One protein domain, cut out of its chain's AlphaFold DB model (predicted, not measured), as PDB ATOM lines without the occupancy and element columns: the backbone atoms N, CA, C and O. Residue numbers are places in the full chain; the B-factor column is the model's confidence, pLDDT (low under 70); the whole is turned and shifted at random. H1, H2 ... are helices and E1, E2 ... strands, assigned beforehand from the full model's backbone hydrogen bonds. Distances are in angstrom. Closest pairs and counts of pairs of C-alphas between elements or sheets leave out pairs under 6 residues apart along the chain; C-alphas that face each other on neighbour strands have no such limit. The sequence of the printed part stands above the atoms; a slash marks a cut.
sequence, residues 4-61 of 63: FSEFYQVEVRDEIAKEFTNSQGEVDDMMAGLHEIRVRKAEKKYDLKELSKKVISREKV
ATOM      1  N   PHE A   4      38.165 -16.127  15.606       96.38
ATOM      2  CA  PHE A   4      37.023 -15.224  15.604       96.38
ATOM      3  C   PHE A   4      37.139 -14.279  16.790       96.38
ATOM      4  O   PHE A   4      37.155 -14.736  17.929       96.38
ATOM      5  N   SER A   5      37.207 -12.975  16.516       94.94
ATOM      6  CA  SER A   5      37.195 -11.994  17.588       94.94
ATOM      7  C   SER A   5      35.785 -11.825  18.130       94.94
ATOM      8  O   SER A   5      34.912 -11.328  17.414       94.94
ATOM      9  N   GLU A   6      35.557 -12.211  19.384       95.94
ATOM     10  CA  GLU A   6      34.234 -12.125  20.015       95.94
ATOM     11  C   GLU A   6      33.848 -10.676  20.315       95.94
ATOM     12  O   GLU A   6      32.698 -10.286  20.097       95.94
ATOM     13  N   PHE A   7      34.812  -9.852  20.743       94.88
ATOM     14  CA  PHE A   7      34.575  -8.450  21.080       94.88
ATOM     15  C   PHE A   7      34.094  -7.633  19.877       94.88
ATOM     16  O   PHE A   7      33.156  -6.841  19.984       94.88
ATOM     17  N   TYR A   8      34.735  -7.814  18.719       95.00
ATOM     18  CA  TYR A   8      34.419  -7.067  17.499       95.00
ATOM     19  C   TYR A   8      33.536  -7.831  16.506       95.00
ATOM     20  O   TYR A   8      33.103  -7.240  15.515       95.00
ATOM     21  N   GLN A   9      33.266  -9.114  16.759       96.69
ATOM     22  CA  GLN A   9      32.520 -10.023  15.883       96.69
ATOM     23  C   GLN A   9      33.088 -10.092  14.459       96.69
ATOM     24  O   GLN A   9      32.369  -9.965  13.464       96.69
ATOM     25  N   VAL A  10      34.407 -10.271  14.351       94.75
ATOM     26  CA  VAL A  10      35.111 -10.363  13.065       94.75
ATOM     27  C   VAL A  10      36.028 -11.577  13.019       94.75
ATOM     28  O   VAL A  10      36.763 -11.849  13.962       94.75
ATOM     29  N   GLU A  11      36.035 -12.275  11.887       96.12
ATOM     30  CA  GLU A  11      37.072 -13.268  11.597       96.12
ATOM     31  C   GLU A  11      38.415 -12.574  11.364       96.12
ATOM     32  O   GLU A  11      38.535 -11.718  10.484       96.12
ATOM     33  N   VAL A  12      39.414 -12.951  12.153       95.75
ATOM     34  CA  VAL A  12      40.782 -12.444  12.102       95.75
ATOM     35  C   VAL A  12      41.644 -13.412  11.300       95.75
ATOM     36  O   VAL A  12      41.584 -14.629  11.491       95.75
ATOM     37  N   ARG A  13      42.468 -12.864  10.400       94.69
ATOM     38  CA  ARG A  13      43.428 -13.656   9.620       94.69
ATOM     39  C   ARG A  13      44.469 -14.314  10.524       94.69
ATOM     40  O   ARG A  13      44.889 -13.740  11.529       94.69
ATOM     41  N   ASP A  14      44.933 -15.489  10.116       94.50
ATOM     42  CA  ASP A  14      45.894 -16.296  10.872       94.50
ATOM     43  C   ASP A  14      47.181 -15.533  11.214       94.50
ATOM     44  O   ASP A  14      47.739 -15.722  12.294       94.50
ATOM     45  N   GLU A  15      47.673 -14.690  10.303       93.75
ATOM     46  CA  GLU A  15      48.898 -13.912  10.507       93.75
ATOM     47  C   GLU A  15      48.730 -12.896  11.640       93.75
ATOM     48  O   GLU A  15      49.608 -12.774  12.492       93.75
ATOM     49  N   ILE A  16      47.574 -12.230  11.681       93.94
ATOM     50  CA  ILE A  16      47.236 -11.242  12.706       93.94
ATOM     51  C   ILE A  16      47.010 -11.955  14.039       93.94
ATOM     52  O   ILE A  16      47.586 -11.566  15.048       93.94
ATOM     53  N   ALA A  17      46.232 -13.040  14.055       95.44
ATOM     54  CA  ALA A  17      45.984 -13.802  15.279       95.44
ATOM     55  C   ALA A  17      47.296 -14.280  15.927       95.44
ATOM     56  O   ALA A  17      47.473 -14.132  17.135       95.44
ATOM     57  N   LYS A  18      48.250 -14.774  15.124       95.06
ATOM     58  CA  LYS A  18      49.584 -15.185  15.597       95.06
ATOM     59  C   LYS A  18      50.400 -14.032  16.174       95.06
ATOM     60  O   LYS A  18      51.071 -14.239  17.178       95.06
ATOM     61  N   GLU A  19      50.356 -12.848  15.563       95.00
ATOM     62  CA  GLU A  19      51.066 -11.658  16.062       95.00
ATOM     63  C   GLU A  19      50.584 -11.249  17.461       95.00
ATOM     64  O   GLU A  19      51.377 -10.816  18.293       95.00
ATOM     65  N   PHE A  20      49.294 -11.454  17.736       95.12
ATOM     66  CA  PHE A  20      48.664 -11.147  19.019       95.12
ATOM     67  C   PHE A  20      48.513 -12.367  19.941       95.12
ATOM     68  O   PHE A  20      47.790 -12.292  20.932       95.12
ATOM     69  N   THR A  21      49.189 -13.483  19.645       96.62
ATOM     70  CA  THR A  21      49.213 -14.667  20.516       96.62
ATOM     71  C   THR A  21      50.379 -14.582  21.501       96.62
ATOM     72  O   THR A  21      51.528 -14.380  21.102       96.62
ATOM     73  N   ASN A  22      50.111 -14.767  22.792       94.69
ATOM     74  CA  ASN A  22      51.142 -14.782  23.829       94.69
ATOM     75  C   ASN A  22      51.881 -16.142  23.904       94.69
ATOM     76  O   ASN A  22      51.541 -17.110  23.225       94.69
ATOM     77  N   SER A  23      52.900 -16.250  24.763       94.44
ATOM     78  CA  SER A  23      53.674 -17.495  24.942       94.44
ATOM     79  C   SER A  23      52.869 -18.667  25.522       94.44
ATOM     80  O   SER A  23      53.337 -19.804  25.473       94.44
ATOM     81  N   GLN A  24      51.678 -18.405  26.063       95.25
ATOM     82  CA  GLN A  24      50.745 -19.408  26.579       95.25
ATOM     83  C   GLN A  24      49.744 -19.880  25.510       95.25
ATOM     84  O   GLN A  24      48.994 -20.821  25.758       95.25
ATOM     85  N   GLY A  25      49.762 -19.284  24.311       93.44
ATOM     86  CA  GLY A  25      48.855 -19.626  23.216       93.44
ATOM     87  C   GLY A  25      47.521 -18.878  23.249       93.44
ATOM     88  O   GLY A  25      46.614 -19.242  22.505       93.44
ATOM     89  N   GLU A  26      47.386 -17.847  24.085       95.31
ATOM     90  CA  GLU A  26      46.173 -17.032  24.175       95.31
ATOM     91  C   GLU A  26      46.276 -15.823  23.243       95.31
ATOM     92  O   GLU A  26      47.306 -15.145  23.205       95.31
ATOM     93  N   VAL A  27      45.206 -15.551  22.496       95.88
ATOM     94  CA  VAL A  27      45.117 -14.402  21.589       95.88
ATOM     95  C   VAL A  27      44.540 -13.209  22.343       95.88
ATOM     96  O   VAL A  27      43.498 -13.327  22.988       95.88
ATOM     97  N   ASP A  28      45.172 -12.042  22.226       96.50
ATOM     98  CA  ASP A  28      44.563 -10.781  22.652       96.50
ATOM     99  C   ASP A  28      43.408 -10.426  21.703       96.50
ATOM    100  O   ASP A  28      43.607  -9.882  20.611       96.50
ATOM    101  N   ASP A  29      42.190 -10.767  22.126       95.19
ATOM    102  CA  ASP A  29      40.972 -10.633  21.329       95.19
ATOM    103  C   ASP A  29      40.734  -9.205  20.823       95.19
ATOM    104  O   ASP A  29      40.403  -8.977  19.653       95.19
ATOM    105  N   MET A  30      40.942  -8.224  21.704       95.31
ATOM    106  CA  MET A  30      40.703  -6.820  21.394       95.31
ATOM    107  C   MET A  30      41.717  -6.322  20.370       95.31
ATOM    108  O   MET A  30      41.347  -5.656  19.397       95.31
ATOM    109  N   MET A  31      42.996  -6.643  20.565       96.38
ATOM    110  CA  MET A  31      44.054  -6.182  19.671       96.38
ATOM    111  C   MET A  31      43.983  -6.865  18.307       96.38
ATOM    112  O   MET A  31      44.059  -6.178  17.282       96.38
ATOM    113  N   ALA A  32      43.745  -8.175  18.279       96.31
ATOM    114  CA  ALA A  32      43.597  -8.949  17.052       96.31
ATOM    115  C   ALA A  32      42.399  -8.462  16.216       96.31
ATOM    116  O   ALA A  32      42.546  -8.156  15.026       96.31
ATOM    117  N   GLY A  33      41.225  -8.301  16.840       96.25
ATOM    118  CA  GLY A  33      40.020  -7.817  16.161       96.25
ATOM    119  C   GLY A  33      40.147  -6.372  15.665       96.25
ATOM    120  O   GLY A  33      39.784  -6.061  14.524       96.25
ATOM    121  N   LEU A  34      40.727  -5.477  16.475       96.69
ATOM    122  CA  LEU A  34      40.964  -4.089  16.073       96.69
ATOM    123  C   LEU A  34      41.937  -3.999  14.890       96.69
ATOM    124  O   LEU A  34      41.731  -3.178  13.987       96.69
ATOM    125  N   HIS A  35      42.993  -4.815  14.888       96.12
ATOM    126  CA  HIS A  35      43.977  -4.832  13.812       96.12
ATOM    127  C   HIS A  35      43.350  -5.301  12.492       96.12
ATOM    128  O   HIS A  35      43.495  -4.613  11.480       96.12
ATOM    129  N   GLU A  36      42.560  -6.377  12.503       95.12
ATOM    130  CA  GLU A  36      41.820  -6.850  11.323       95.12
ATOM    131  C   GLU A  36      40.909  -5.754  10.746       95.12
ATOM    132  O   GLU A  36      40.920  -5.481   9.542       95.12
ATOM    133  N   ILE A  37      40.156  -5.046  11.597       94.19
ATOM    134  CA  ILE A  37      39.298  -3.935  11.156       94.19
ATOM    135  C   ILE A  37      40.125  -2.833  10.485       94.19
ATOM    136  O   ILE A  37      39.693  -2.260   9.477       94.19
ATOM    137  N   ARG A  38      41.302  -2.508  11.029       94.19
ATOM    138  CA  ARG A  38      42.198  -1.498  10.446       94.19
ATOM    139  C   ARG A  38      42.740  -1.947   9.096       94.19
ATOM    140  O   ARG A  38      42.707  -1.142   8.167       94.19
ATOM    141  N   VAL A  39      43.157  -3.206   8.966       92.31
ATOM    142  CA  VAL A  39      43.629  -3.788   7.702       92.31
ATOM    143  C   VAL A  39      42.525  -3.743   6.649       92.31
ATOM    144  O   VAL A  39      42.727  -3.150   5.594       92.31
ATOM    145  N   ARG A  40      41.311  -4.213   6.962       92.00
ATOM    146  CA  ARG A  40      40.162  -4.135   6.039       92.00
ATOM    147  C   ARG A  40      39.839  -2.706   5.622       92.00
ATOM    148  O   ARG A  40      39.504  -2.450   4.467       92.00
ATOM    149  N   LYS A  41      39.901  -1.748   6.553       88.94
ATOM    150  CA  LYS A  41      39.689  -0.325   6.242       88.94
ATOM    151  C   LYS A  41      40.791   0.223   5.344       88.94
ATOM    152  O   LYS A  41      40.483   1.004   4.450       88.94
ATOM    153  N   ALA A  42      42.042  -0.168   5.565       87.81
ATOM    154  CA  ALA A  42      43.157   0.214   4.711       87.81
ATOM    155  C   ALA A  42      42.995  -0.377   3.304       87.81
ATOM    156  O   ALA A  42      43.063   0.374   2.340       87.81
ATOM    157  N   GLU A  43      42.668  -1.662   3.180       85.75
ATOM    158  CA  GLU A  43      42.395  -2.326   1.897       85.75
ATOM    159  C   GLU A  43      41.201  -1.705   1.156       85.75
ATOM    160  O   GLU A  43      41.235  -1.552  -0.059       85.75
ATOM    161  N   LYS A  44      40.150  -1.285   1.873       78.00
ATOM    162  CA  LYS A  44      39.019  -0.559   1.269       78.00
ATOM    163  C   LYS A  44      39.376   0.869   0.858       78.00
ATOM    164  O   LYS A  44      38.880   1.352  -0.152       78.00
ATOM    165  N   LYS A  45      40.180   1.572   1.664       70.50
ATOM    166  CA  LYS A  45      40.603   2.959   1.397       70.50
ATOM    167  C   LYS A  45      41.610   3.025   0.253       70.50
ATOM    168  O   LYS A  45      41.649   4.010  -0.479       70.50
ATOM    169  N   TYR A  46      42.425   1.993   0.127       58.59
ATOM    170  CA  TYR A  46      43.394   1.830  -0.926       58.59
ATOM    171  C   TYR A  46      42.986   0.620  -1.753       58.59
ATOM    172  O   TYR A  46      43.524  -0.466  -1.555       58.59
ATOM    173  N   ASP A  47      42.051   0.808  -2.688       61.06
ATOM    174  CA  ASP A  47      41.861  -0.180  -3.746       61.06
ATOM    175  C   ASP A  47      43.246  -0.414  -4.368       61.06
ATOM    176  O   ASP A  47      43.849   0.499  -4.939       61.06
ATOM    177  N   LEU A  48      43.822  -1.598  -4.151       57.94
ATOM    178  CA  LEU A  48      45.218  -1.902  -4.482       57.94
ATOM    179  C   LEU A  48      45.510  -1.633  -5.969       57.94
ATOM    180  O   LEU A  48      46.642  -1.311  -6.343       57.94
ATOM    181  N   LYS A  49      44.470  -1.652  -6.817       58.28
ATOM    182  CA  LYS A  49      44.524  -1.189  -8.210       58.28
ATOM    183  C   LYS A  49      44.925   0.282  -8.349       58.28
ATOM    184  O   LYS A  49      45.730   0.590  -9.224       58.28
ATOM    185  N   GLU A  50      44.426   1.195  -7.521       60.22
ATOM    186  CA  GLU A  50      44.823   2.609  -7.557       60.22
ATOM    187  C   GLU A  50      46.246   2.842  -7.047       60.22
ATOM    188  O   GLU A  50      46.983   3.640  -7.633       60.22
ATOM    189  N   LEU A  51      46.665   2.131  -5.995       57.16
ATOM    190  CA  LEU A  51      48.049   2.189  -5.512       57.16
ATOM    191  C   LEU A  51      49.027   1.673  -6.573       57.16
ATOM    192  O   LEU A  51      50.025   2.341  -6.842       57.16
ATOM    193  N   SER A  52      48.711   0.554  -7.237       58.22
ATOM    194  CA  SER A  52      49.543   0.020  -8.326       58.22
ATOM    195  C   SER A  52      49.672   1.008  -9.493       58.22
ATOM    196  O   SER A  52      50.776   1.241  -9.980       58.22
ATOM    197  N   LYS A  53      48.582   1.690  -9.882       57.78
ATOM    198  CA  LYS A  53      48.616   2.746 -10.908       57.78
ATOM    199  C   LYS A  53      49.499   3.925 -10.494       57.78
ATOM    200  O   LYS A  53      50.248   4.429 -11.327       57.78
ATOM    201  N   LYS A  54      49.452   4.352  -9.226       57.31
ATOM    202  CA  LYS A  54      50.301   5.442  -8.715       57.31
ATOM    203  C   LYS A  54      51.783   5.064  -8.695       57.31
ATOM    204  O   LYS A  54      52.606   5.888  -9.090       57.31
ATOM    205  N   VAL A  55      52.123   3.838  -8.303       59.12
ATOM    206  CA  VAL A  55      53.515   3.355  -8.308       59.12
ATOM    207  C   VAL A  55      54.050   3.238  -9.742       59.12
ATOM    208  O   VAL A  55      55.087   3.824 -10.038       59.12
ATOM    209  N   ILE A  56      53.290   2.638 -10.668       57.97
ATOM    210  CA  ILE A  56      53.673   2.539 -12.093       57.97
ATOM    211  C   ILE A  56      53.813   3.931 -12.739       57.97
ATOM    212  O   ILE A  56      54.711   4.164 -13.548       57.97
ATOM    213  N   SER A  57      52.946   4.888 -12.384       55.91
ATOM    214  CA  SER A  57      53.043   6.259 -12.903       55.91
ATOM    215  C   SER A  57      54.278   7.015 -12.403       55.91
ATOM    216  O   SER A  57      54.744   7.913 -13.095       55.91
ATOM    217  N   ARG A  58      54.835   6.649 -11.239       51.81
ATOM    218  CA  ARG A  58      56.087   7.225 -10.730       51.81
ATOM    219  C   ARG A  58      57.322   6.650 -11.420       51.81
ATOM    220  O   ARG A  58      58.261   7.402 -11.641       51.81
ATOM    221  N   GLU A  59      57.313   5.374 -11.807       52.34
ATOM    222  CA  GLU A  59      58.429   4.772 -12.559       52.34
ATOM    223  C   GLU A  59      58.529   5.300 -13.997       52.34
ATOM    224  O   GLU A  59      59.626   5.454 -14.519       52.34
ATOM    225  N   LYS A  60      57.405   5.662 -14.632       50.69
ATOM    226  CA  LYS A  60      57.405   6.215 -16.000       50.69
ATOM    227  C   LYS A  60      57.884   7.666 -16.125       50.69
ATOM    228  O   LYS A  60      58.084   8.120 -17.243       50.69
ATOM    229  N   VAL A  61      58.028   8.401 -15.021       52.41
ATOM    230  CA  VAL A  61      58.488   9.808 -15.027       52.41
ATOM    231  C   VAL A  61      60.013   9.906 -14.856       52.41
ATOM    232  O   VAL A  61      60.580  10.990 -14.943       52.41
TER     233      VAL A  61
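AT A GLANCE: This is residues 4 to 61 of the 63 residues of an uncharacterized protein of Nitrospirae bacterium (UniProt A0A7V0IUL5). A small compact head and a long arm: E1 and the short helix H1 pack on the long helix H2, and residues 40 to 61, of which 40 to 45 belong to H2 and 48 to 59 to H3, stick out. The printed part has 58 residues, with one named strand and three named helices in the order E1, H1, H2, H3 along the chain, and its class is mostly helix. The whole is only just extended, close to loose, with a radius of gyration of the C-alphas of 15.8 A and spans of 51 by 23 by 13 A.

IN THESE COORDINATES: Find C-alpha 29 at (40.972, -10.633, 21.329); from there H2 runs 24.1 A to residue 45. H1 is residues 14 to 19, E1 residues 10 to 12. H3, residues 48 to 59, runs 16.9 A to C-alpha 59 at (58.429, 4.772, -12.559).

HOW THE PARTS SIT: H2 touches H1 with residues 32 to 36 alone, closest at C-alphas 32 and 17, 5.7 A, a steep tilt of 58 degrees, opposite ways. E1 pairs with no named strand; residues 4 to 5 pair antiparallel with its residues 10 to 11. The closest C-alphas of E1 and H2, Val 12 and Glu 36, are 5.7 A apart. H3 is apart from E1 and H1. In H1, H2 and H3 every O i to N i+4 pair is within hydrogen-bond range.

THE WHOLE: C-alphas 24 and 61, the farthest apart, are 51.4 A apart. The printed part has no cut and no long link. Residues 46 to 61 have pLDDT under 70.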